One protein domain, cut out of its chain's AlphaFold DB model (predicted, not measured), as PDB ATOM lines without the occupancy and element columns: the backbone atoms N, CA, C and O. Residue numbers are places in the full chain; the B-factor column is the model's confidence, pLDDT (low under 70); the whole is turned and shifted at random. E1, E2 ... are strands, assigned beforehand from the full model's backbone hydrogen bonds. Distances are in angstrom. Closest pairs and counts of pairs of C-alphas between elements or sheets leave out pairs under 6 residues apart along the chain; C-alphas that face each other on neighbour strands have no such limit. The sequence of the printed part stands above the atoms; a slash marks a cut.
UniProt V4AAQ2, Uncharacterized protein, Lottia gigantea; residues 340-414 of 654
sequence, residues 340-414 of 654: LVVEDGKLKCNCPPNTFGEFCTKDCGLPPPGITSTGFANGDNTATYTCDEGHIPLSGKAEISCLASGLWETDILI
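Overview. This is residues 340 to 414 of the 654 residues of an uncharacterized protein of Lottia gigantea (UniProt V4AAQ2). With little regular structure, this is a rod with hairpin E1-E2 at one end and E5 at the other; the three-stranded sheet E3-E4-E6 lies between, joined to the hairpin by residues 351 to 372. The 75 printed residues hold six named strands, E1 to E6 in chain order, and no named helix; the sheet is antiparallel and the class all strand, with 28 residues in named elements. It is loose, radius of gyration of the C-alphas 15.6 A, spanning 55 by 17 by 17 A.

Along the chain. E4, residues 382 to 387, is 16.9 A long and E3, 373 to 377, 13.3 A. E6 is 399 to 401, E5 391 to 395, E2 346 to 350 and E1 340 to 343. C-alpha 340 is at (51.154, 159.583, 35.904), C-alpha 401 at (75.275, 153.968, 48.656).

Arrangement. E3 and E4 form an antiparallel hairpin; N 374 and O 386 are within hydrogen-bond range, 2.9 A. E4 and E6 are antiparallel at 148 degrees, N 383 to O 400 2.8 A. E5 pairs with no named strand. Hairpin E1-E2 has N 341 to O 348 at 2.8 A. E2 and E3 are apart.

Size, cuts and confidence. The farthest C-alphas, Gly 345 and Gly 390, are 55.7 A apart. The printed part has no cut; link E2 to E3 is long. Mean pLDDT of the printed part is 71.9, with 34 residues under 70, among them 352 to 367.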
ATOM      1  N   LEU A 340      51.670 158.239  35.663       65.44
ATOM      2  CA  LEU A 340      51.154 159.583  35.904       65.44
ATOM      3  C   LEU A 340      49.922 159.513  36.823       65.44
ATOM      4  O   LEU A 340      48.930 158.865  36.492       65.44
ATOM      5  N   VAL A 341      49.993 160.151  37.990       68.56
ATOM      6  CA  VAL A 341      48.946 160.136  39.021       68.56
ATOM      7  C   VAL A 341      48.512 161.556  39.389       68.56
ATOM      8  O   VAL A 341      49.256 162.520  39.203       68.56
ATOM      9  N   VAL A 342      47.281 161.697  39.890       54.41
ATOM     10  CA  VAL A 342      46.711 162.987  40.306       54.41
ATOM     11  C   VAL A 342      46.613 163.023  41.826       54.41
ATOM     12  O   VAL A 342      45.867 162.244  42.413       54.41
ATOM     13  N   GLU A 343      47.346 163.943  42.448       53.81
ATOM     14  CA  GLU A 343      47.379 164.161  43.899       53.81
ATOM     15  C   GLU A 343      47.130 165.663  44.147       53.81
ATOM     16  O   GLU A 343      47.764 166.508  43.513       53.81
ATOM     17  N   ASP A 344      46.130 166.014  44.964       49.12
ATOM     18  CA  ASP A 344      45.704 167.404  45.245       49.12
ATOM     19  C   ASP A 344      45.469 168.294  44.002       49.12
ATOM     20  O   ASP A 344      45.763 169.491  43.986       49.12
ATOM     21  N   GLY A 345      44.940 167.709  42.923       53.56
ATOM     22  CA  GLY A 345      44.634 168.435  41.686       53.56
ATOM     23  C   GLY A 345      45.858 168.823  40.846       53.56
ATOM     24  O   GLY A 345      45.720 169.612  39.910       53.56
ATOM     25  N   LYS A 346      47.043 168.267  41.137       50.47
ATOM     26  CA  LYS A 346      48.259 168.405  40.320       50.47
ATOM     27  C   LYS A 346      48.698 167.047  39.754       50.47
ATOM     28  O   LYS A 346      48.553 166.017  40.408       50.47
ATOM     29  N   LEU A 347      49.218 167.059  38.522       56.25
ATOM     30  CA  LEU A 347      49.805 165.886  37.863       56.25
ATOM     31  C   LEU A 347      51.206 165.624  38.435       56.25
ATOM     32  O   LEU A 347      52.042 166.524  38.417       56.25
ATOM     33  N   LYS A 348      51.463 164.404  38.910       62.41
ATOM     34  CA  LYS A 348      52.742 163.961  39.488       62.41
ATOM     35  C   LYS A 348      53.070 162.555  38.982       62.41
ATOM     36  O   LYS A 348      52.160 161.746  38.829       62.41
ATOM     37  N   CYS A 349      54.334 162.239  38.705       67.38
ATOM     38  CA  CYS A 349      54.708 160.870  38.325       67.38
ATOM     39  C   CYS A 349      54.977 160.023  39.589       67.38
ATOM     40  O   CYS A 349      55.609 160.484  40.540       67.38
ATOM     41  N   ASN A 350      54.481 158.786  39.605       71.69
ATOM     42  CA  ASN A 350      54.726 157.785  40.642       71.69
ATOM     43  C   ASN A 350      55.865 156.851  40.203       71.69
ATOM     44  O   ASN A 350      55.754 156.221  39.149       71.69
ATOM     45  N   CYS A 351      56.945 156.774  40.986       70.38
ATOM     46  CA  CYS A 351      58.241 156.268  40.520       70.38
ATOM     47  C   CYS A 351      58.567 154.837  41.010       70.38
ATOM     48  O   CYS A 351      58.395 154.561  42.201       70.38
ATOM     49  N   PRO A 352      59.037 153.925  40.128       65.88
ATOM     50  CA  PRO A 352      59.531 152.589  40.496       65.88
ATOM     51  C   PRO A 352      60.815 152.602  41.360       65.88
ATOM     52  O   PRO A 352      61.492 153.631  41.429       65.88
ATOM     53  N   PRO A 353      61.209 151.464  41.981       59.00
ATOM     54  CA  PRO A 353      62.475 151.340  42.717       59.00
ATOM     55  C   PRO A 353      63.678 151.816  41.886       59.00
ATOM     56  O   PRO A 353      63.727 151.557  40.687       59.00
ATOM     57  N   ASN A 354      64.637 152.493  42.528       57.69
ATOM     58  CA  ASN A 354      65.809 153.155  41.924       57.69
ATOM     59  C   ASN A 354      65.520 154.446  41.130       57.69
ATOM     60  O   ASN A 354      66.451 155.049  40.603       57.69
ATOM     61  N   THR A 355      64.271 154.932  41.101       64.06
ATOM     62  CA  THR A 355      63.912 156.215  40.466       64.06
ATOM     63  C   THR A 355      63.205 157.165  41.438       64.06
ATOM     64  O   THR A 355      62.445 156.752  42.312       64.06
ATOM     65  N   PHE A 356      63.467 158.463  41.311       62.28
ATOM     66  CA  PHE A 356      62.964 159.529  42.175       62.28
ATOM     67  C   PHE A 356      62.894 160.871  41.406       62.28
ATOM     68  O   PHE A 356      63.306 160.992  40.249       62.28
ATOM     69  N   GLY A 357      62.332 161.906  42.036       60.62
ATOM     70  CA  GLY A 357      62.118 163.228  41.427       60.62
ATOM     71  C   GLY A 357      60.724 163.423  40.812       60.62
ATOM     72  O   GLY A 357      59.968 162.476  40.627       60.62
ATOM     73  N   GLU A 358      60.379 164.678  40.508       60.31
ATOM     74  CA  GLU A 358      59.011 165.126  40.166       60.31
ATOM     75  C   GLU A 358      58.404 164.438  38.923       60.31
ATOM     76  O   GLU A 358      57.186 164.280  38.832       60.31
ATOM     77  N   PHE A 359      59.253 163.960  38.006       62.78
ATOM     78  CA  PHE A 359      58.858 163.307  36.751       62.78
ATOM     79  C   PHE A 359      59.391 161.866  36.596       62.78
ATOM     80  O   PHE A 359      59.421 161.342  35.483       62.78
ATOM     81  N   CYS A 360      59.863 161.235  37.682       64.50
ATOM     82  CA  CYS A 360      60.612 159.960  37.653       64.50
ATOM     83  C   CYS A 360      61.846 159.990  36.735       64.50
ATOM     84  O   CYS A 360      62.283 158.984  36.177       64.50
ATOM     85  N   THR A 361      62.408 161.190  36.584       57.41
ATOM     86  CA  THR A 361      63.546 161.480  35.711       57.41
ATOM     87  C   THR A 361      64.883 161.245  36.379       57.41
ATOM     88  O   THR A 361      65.890 161.197  35.680       57.41
ATOM     89  N   LYS A 362      64.934 161.161  37.713       59.66
ATOM     90  CA  LYS A 362      66.184 160.849  38.384       59.66
ATOM     91  C   LYS A 362      66.197 159.385  38.766       59.66
ATOM     92  O   LYS A 362      65.673 158.976  39.788       59.66
ATOM     93  N   ASP A 363      66.788 158.605  37.891       58.47
ATOM     94  CA  ASP A 363      67.499 157.411  38.299       58.47
ATOM     95  C   ASP A 363      68.743 157.876  39.086       58.47
ATOM     96  O   ASP A 363      69.322 158.915  38.743       58.47
ATOM     97  N   CYS A 364      69.184 157.140  40.117       64.69
ATOM     98  CA  CYS A 364      70.552 157.353  40.635       64.69
ATOM     99  C   CYS A 364      71.568 157.086  39.502       64.69
ATOM    100  O   CYS A 364      72.723 157.507  39.564       64.69
ATOM    101  N   GLY A 365      71.082 156.450  38.432       65.19
ATOM    102  CA  GLY A 365      71.755 156.178  37.193       65.19
ATOM    103  C   GLY A 365      72.712 155.030  37.405       65.19
ATOM    104  O   GLY A 365      72.778 154.405  38.470       65.19
ATOM    105  N   LEU A 366      73.535 154.809  36.391       67.06
ATOM    106  CA  LEU A 366      74.776 154.112  36.647       67.06
ATOM    107  C   LEU A 366      75.556 154.901  37.712       67.06
ATOM    108  O   LEU A 366      75.577 156.137  37.659       67.06
ATOM    109  N   PRO A 367      76.163 154.208  38.684       68.75
ATOM    110  CA  PRO A 367      77.009 154.854  39.671       68.75
ATOM    111  C   PRO A 367      78.063 155.713  38.950       68.75
ATOM    112  O   PRO A 367      78.550 155.308  37.889       68.75
ATOM    113  N   PRO A 368      78.357 156.936  39.439       72.06
ATOM    114  CA  PRO A 368      79.211 157.885  38.739       72.06
ATOM    115  C   PRO A 368      80.545 157.224  38.390       72.06
ATOM    116  O   PRO A 368      81.106 156.533  39.243       72.06
ATOM    117  N   PRO A 369      81.073 157.408  37.169       65.94
ATOM    118  CA  PRO A 369      82.355 156.822  36.811       65.94
ATOM    119  C   PRO A 369      83.407 157.303  37.811       65.94
ATOM    120  O   PRO A 369      83.529 158.503  38.073       65.94
ATOM    121  N   GLY A 370      84.115 156.358  38.422       66.00
ATOM    122  CA  GLY A 370      85.202 156.688  39.323       66.00
ATOM    123  C   GLY A 370      86.437 157.100  38.529       66.00
ATOM    124  O   GLY A 370      86.517 156.935  37.309       66.00
ATOM    125  N   ILE A 371      87.422 157.677  39.213       74.62
ATOM    126  CA  ILE A 371      88.682 158.050  38.565       74.62
ATOM    127  C   ILE A 371      89.480 156.764  38.351       74.62
ATOM    128  O   ILE A 371      90.069 156.232  39.296       74.62
ATOM    129  N   THR A 372      89.493 156.271  37.109       78.44
ATOM    130  CA  THR A 372      90.121 154.993  36.709       78.44
ATOM    131  C   THR A 372      89.573 153.787  37.484       78.44
ATOM    132  O   THR A 372      90.303 152.866  37.864       78.44
ATOM    133  N   SER A 373      88.270 153.824  37.772       77.56
ATOM    134  CA  SER A 373      87.522 152.736  38.394       77.56
ATOM    135  C   SER A 373      86.101 152.661  37.841       77.56
ATOM    136  O   SER A 373      85.431 153.674  37.620       77.56
ATOM    137  N   THR A 374      85.623 151.434  37.661       79.69
ATOM    138  CA  THR A 374      84.285 151.140  37.157       79.69
ATOM    139  C   THR A 374      83.398 150.671  38.306       79.69
ATOM    140  O   THR A 374      83.766 149.766  39.059       79.69
ATOM    141  N   GLY A 375      82.233 151.308  38.445       73.38
ATOM    142  CA  GLY A 375      81.214 150.972  39.437       73.38
ATOM    143  C   GLY A 375      80.084 150.134  38.843       73.38
ATOM    144  O   GLY A 375      79.592 150.433  37.755       73.38
ATOM    145  N   PHE A 376      79.625 149.124  39.578       77.50
ATOM    146  CA  PHE A 376      78.471 148.294  39.233       77.50
ATOM    147  C   PHE A 376      77.415 148.403  40.334       77.50
ATOM    148  O   PHE A 376      77.730 148.232  41.510       77.50
ATOM    149  N   ALA A 377      76.167 148.703  39.967       71.69
ATOM    150  CA  ALA A 377      75.060 148.766  40.918       71.69
ATOM    151  C   ALA A 377      74.592 147.352  41.302       71.69
ATOM    152  O   ALA A 377      74.331 146.529  40.425       71.69
ATOM    153  N   ASN A 378      74.427 147.086  42.599       66.44
ATOM    154  CA  ASN A 378      74.117 145.751  43.126       66.44
ATOM    155  C   ASN A 378      72.611 145.478  43.320       66.44
ATOM    156  O   ASN A 378      72.224 144.435  43.839       66.44
ATOM    157  N   GLY A 379      71.734 146.378  42.863       61.69
ATOM    158  CA  GLY A 379      70.274 146.194  42.906       61.69
ATOM    159  C   GLY A 379      69.615 146.451  44.270       61.69
ATOM    160  O   GLY A 379      68.394 146.402  44.366       61.69
ATOM    161  N   ASP A 380      70.395 146.780  45.299       64.38
ATOM    162  CA  ASP A 380      69.975 147.065  46.677       64.38
ATOM    163  C   ASP A 380      70.320 148.504  47.122       64.38
ATOM    164  O   ASP A 380      70.530 148.774  48.303       64.38
ATOM    165  N   ASN A 381      70.352 149.449  46.172       70.94
ATOM    166  CA  ASN A 381      70.792 150.846  46.339       70.94
ATOM    167  C   ASN A 381      72.287 151.034  46.673       70.94
ATOM    168  O   ASN A 381      72.693 152.156  46.998       70.94
ATOM    169  N   THR A 382      73.109 149.985  46.560       75.81
ATOM    170  CA  THR A 382      74.576 150.067  46.661       75.81
ATOM    171  C   THR A 382      75.252 149.893  45.299       75.81
ATOM    172  O   THR A 382      74.673 149.342  44.357       75.81
ATOM    173  N   ALA A 383      76.484 150.384  45.183       80.06
ATOM    174  CA  ALA A 383      77.351 150.152  44.040       80.06
ATOM    175  C   ALA A 383      78.758 149.758  44.491       80.06
ATOM    176  O   ALA A 383      79.347 150.420  45.349       80.06
ATOM    177  N   THR A 384      79.309 148.712  43.876       83.44
ATOM    178  CA  THR A 384      80.683 148.248  44.104       83.44
ATOM    179  C   THR A 384      81.600 148.754  43.004       83.44
ATOM    180  O   THR A 384      81.282 148.638  41.823       83.44
ATOM    181  N   TYR A 385      82.757 149.280  43.393       84.56
ATOM    182  CA  TYR A 385      83.768 149.812  42.493       84.56
ATOM    183  C   TYR A 385      85.005 148.927  42.459       84.56
ATOM    184  O   TYR A 385      85.535 148.512  43.491       84.56
ATOM    185  N   THR A 386      85.507 148.710  41.249       83.56
ATOM    186  CA  THR A 386      86.783 148.045  40.988       83.56
ATOM    187  C   THR A 386      87.650 148.943  40.122       83.56
ATOM    188  O   THR A 386      87.146 149.553  39.183       83.56
ATOM    189  N   CYS A 387      88.948 149.025  40.417       86.75
ATOM    190  CA  CYS A 387      89.878 149.752  39.555       86.75
ATOM    191  C   CYS A 387      89.880 149.173  38.141       86.75
ATOM    192  O   CYS A 387      89.828 147.952  37.969       86.75
ATOM    193  N   ASP A 388      89.983 150.059  37.154       87.12
ATOM    194  CA  ASP A 388      90.093 149.674  35.755       87.12
ATOM    195  C   ASP A 388      91.401 148.909  35.516       87.12
ATOM    196  O   ASP A 388      92.366 149.004  36.290       87.12
ATOM    197  N   GLU A 389      91.453 148.139  34.430       85.25
ATOM    198  CA  GLU A 389      92.636 147.356  34.085       85.25
ATOM    199  C   GLU A 389      93.891 148.254  34.073       85.25
ATOM    200  O   GLU A 389      93.887 149.363  33.537       85.25
ATOM    201  N   GLY A 390      94.965 147.813  34.732       82.38
ATOM    202  CA  GLY A 390      96.197 148.604  34.850       82.38
ATOM    203  C   GLY A 390      96.263 149.588  36.015       82.38
ATOM    204  O   GLY A 390      97.303 150.222  36.181       82.38
ATOM    205  N   HIS A 391      95.234 149.672  36.861       88.81
ATOM    206  CA  HIS A 391      95.181 150.591  38.003       88.81
ATOM    207  C   HIS A 391      95.071 149.844  39.347       88.81
ATOM    208  O   HIS A 391      94.704 148.668  39.395       88.81
ATOM    209  N   ILE A 392      95.446 150.504  40.449       86.69
ATOM    210  CA  ILE A 392      95.369 149.985  41.827       86.69
ATOM    211  C   ILE A 392      94.698 150.994  42.772       86.69
ATOM    212  O   ILE A 392      94.788 152.198  42.520       86.69
ATOM    213  N   PRO A 393      94.056 150.538  43.869       86.56
ATOM    214  CA  PRO A 393      93.407 151.427  44.830       86.56
ATOM    215  C   PRO A 393      94.381 152.440  45.443       86.56
ATOM    216  O   PRO A 393      95.458 152.063  45.907       86.56
ATOM    217  N   LEU A 394      93.988 153.713  45.474       85.69
ATOM    218  CA  LEU A 394      94.725 154.787  46.145       85.69
ATOM    219  C   LEU A 394      93.966 155.301  47.378       85.69
ATOM    220  O   LEU A 394      94.554 155.412  48.451       85.69
ATOM    221  N   SER A 395      92.676 155.627  47.237       82.62
ATOM    222  CA  SER A 395      91.833 156.167  48.323       82.62
ATOM    223  C   SER A 395      90.331 156.037  48.010       82.62
ATOM    224  O   SER A 395      89.976 155.606  46.916       82.62
ATOM    225  N   GLY A 396      89.450 156.394  48.950       81.56
ATOM    226  CA  GLY A 396      87.990 156.277  48.803       81.56
ATOM    227  C   GLY A 396      87.445 154.881  49.134       81.56
ATOM    228  O   GLY A 396      88.180 154.010  49.610       81.56
ATOM    229  N   LYS A 397      86.145 154.660  48.902       82.31
ATOM    230  CA  LYS A 397      85.460 153.399  49.234       82.31
ATOM    231  C   LYS A 397      85.218 152.526  48.008       82.31
ATOM    232  O   LYS A 397      84.747 152.993  46.977       82.31
ATOM    233  N   ALA A 398      85.449 151.222  48.168       80.81
ATOM    234  CA  ALA A 398      85.110 150.206  47.167       80.81
ATOM    235  C   ALA A 398      83.599 149.910  47.081       80.81
ATOM    236  O   ALA A 398      83.167 149.210  46.171       80.81
ATOM    237  N   GLU A 399      82.794 150.437  48.003       84.69
ATOM    238  CA  GLU A 399      81.339 150.303  48.010       84.69
ATOM    239  C   GLU A 399      80.704 151.620  48.468       84.69
ATOM    240  O   GLU A 399      81.119 152.193  49.481       84.69
ATOM    241  N   ILE A 400      79.720 152.109  47.714       84.19
ATOM    242  CA  ILE A 400      79.010 153.363  47.984       84.19
ATOM    243  C   ILE A 400      77.496 153.162  47.922       84.19
ATOM    244  O   ILE A 400      77.005 152.267  47.236       84.19
ATOM    245  N   SER A 401      76.744 154.014  48.617       82.44
ATOM    246  CA  SER A 401      75.275 153.968  48.656       82.44
ATOM    247  C   SER A 401      74.636 155.176  47.956       82.44
ATOM    248  O   SER A 401      75.206 156.269  47.932       82.44
ATOM    249  N   CYS A 402      73.442 154.995  47.381       75.44
ATOM    250  CA  CYS A 402      72.631 156.077  46.806       75.44
ATOM    251  C   CYS A 402      71.921 156.863  47.929       75.44
ATOM    252  O   CYS A 402      71.208 156.293  48.758       75.44
ATOM    253  N   LEU A 403      72.131 158.182  47.985       73.81
ATOM    254  CA  LEU A 403      71.589 159.059  49.032       73.81
ATOM    255  C   LEU A 403      70.135 159.466  48.735       73.81
ATOM    256  O   LEU A 403      69.683 159.411  47.599       73.81
ATOM    257  N   ALA A 404      69.396 159.978  49.728       64.19
ATOM    258  CA  ALA A 404      68.000 160.427  49.558       64.19
ATOM    259  C   ALA A 404      67.821 161.649  48.622       64.19
ATOM    260  O   ALA A 404      66.721 161.920  48.147       64.19
ATOM    261  N   SER A 405      68.900 162.387  48.340       64.56
ATOM    262  CA  SER A 405      68.975 163.407  47.277       64.56
ATOM    263  C   SER A 405      69.014 162.803  45.865       64.56
ATOM    264  O   SER A 405      68.907 163.527  44.869       64.56
ATOM    265  N   GLY A 406      69.224 161.485  45.831       65.56
ATOM    266  CA  GLY A 406      69.519 160.613  44.714       65.56
ATOM    267  C   GLY A 406      70.719 161.047  43.881       65.56
ATOM    268  O   GLY A 406      70.742 161.087  42.655       65.56
ATOM    269  N   LEU A 407      71.760 161.385  44.628       75.19
ATOM    270  CA  LEU A 407      73.133 161.349  44.173       75.19
ATOM    271  C   LEU A 407      73.823 160.211  44.928       75.19
ATOM    272  O   LEU A 407      73.490 159.942  46.085       75.19
ATOM    273  N   TRP A 408      74.782 159.554  44.290       79.69
ATOM    274  CA  TRP A 408      75.651 158.594  44.964       79.69
ATOM    275  C   TRP A 408      76.554 159.295  45.990       79.69
ATOM    276  O   TRP A 408      76.875 160.477  45.828       79.69
ATOM    277  N   GLU A 409      76.968 158.584  47.048       81.44
ATOM    278  CA  GLU A 409      78.051 159.063  47.919       81.44
ATOM    279  C   GLU A 409      79.274 159.466  47.082       81.44
ATOM    280  O   GLU A 409      79.637 158.809  46.109       81.44
ATOM    281  N   THR A 410      79.924 160.562  47.466       78.62
ATOM    282  CA  THR A 410      81.020 161.153  46.685       78.62
ATOM    283  C   THR A 410      82.394 160.573  47.022       78.62
ATOM    284  O   THR A 410      83.369 160.913  46.361       78.62
ATOM    285  N   ASP A 411      82.489 159.719  48.045       83.38
ATOM    286  CA  ASP A 411      83.733 159.070  48.488       83.38
ATOM    287  C   ASP A 411      84.033 157.805  47.657       83.38
ATOM    288  O   ASP A 411      84.157 156.693  48.171       83.38
ATOM    289  N   ILE A 412      84.057 157.984  46.336       81.56
ATOM    290  CA  ILE A 412      84.194 156.928  45.325       81.56
ATOM    291  C   ILE A 412      85.640 156.414  45.302       81.56
ATOM    292  O   ILE A 412      86.573 157.192  45.495       81.56
ATOM    293  N   LEU A 413      85.846 155.119  45.028       85.00
ATOM    294  CA  LEU A 413      87.175 154.517  44.880       85.00
ATOM    295  C   LEU A 413      88.019 155.259  43.828       85.00
ATOM    296  O   LEU A 413      87.754 155.176  42.627       85.00
ATOM    297  N   ILE A 414      89.070 155.935  44.279       84.06
ATOM    298  CA  ILE A 414      90.077 156.570  43.432       84.06
ATOM    299  C   ILE A 414      91.209 155.573  43.236       84.06
ATOM    300  O   ILE A 414      91.830 155.121  44.204       84.06
TER     301      ILE A 414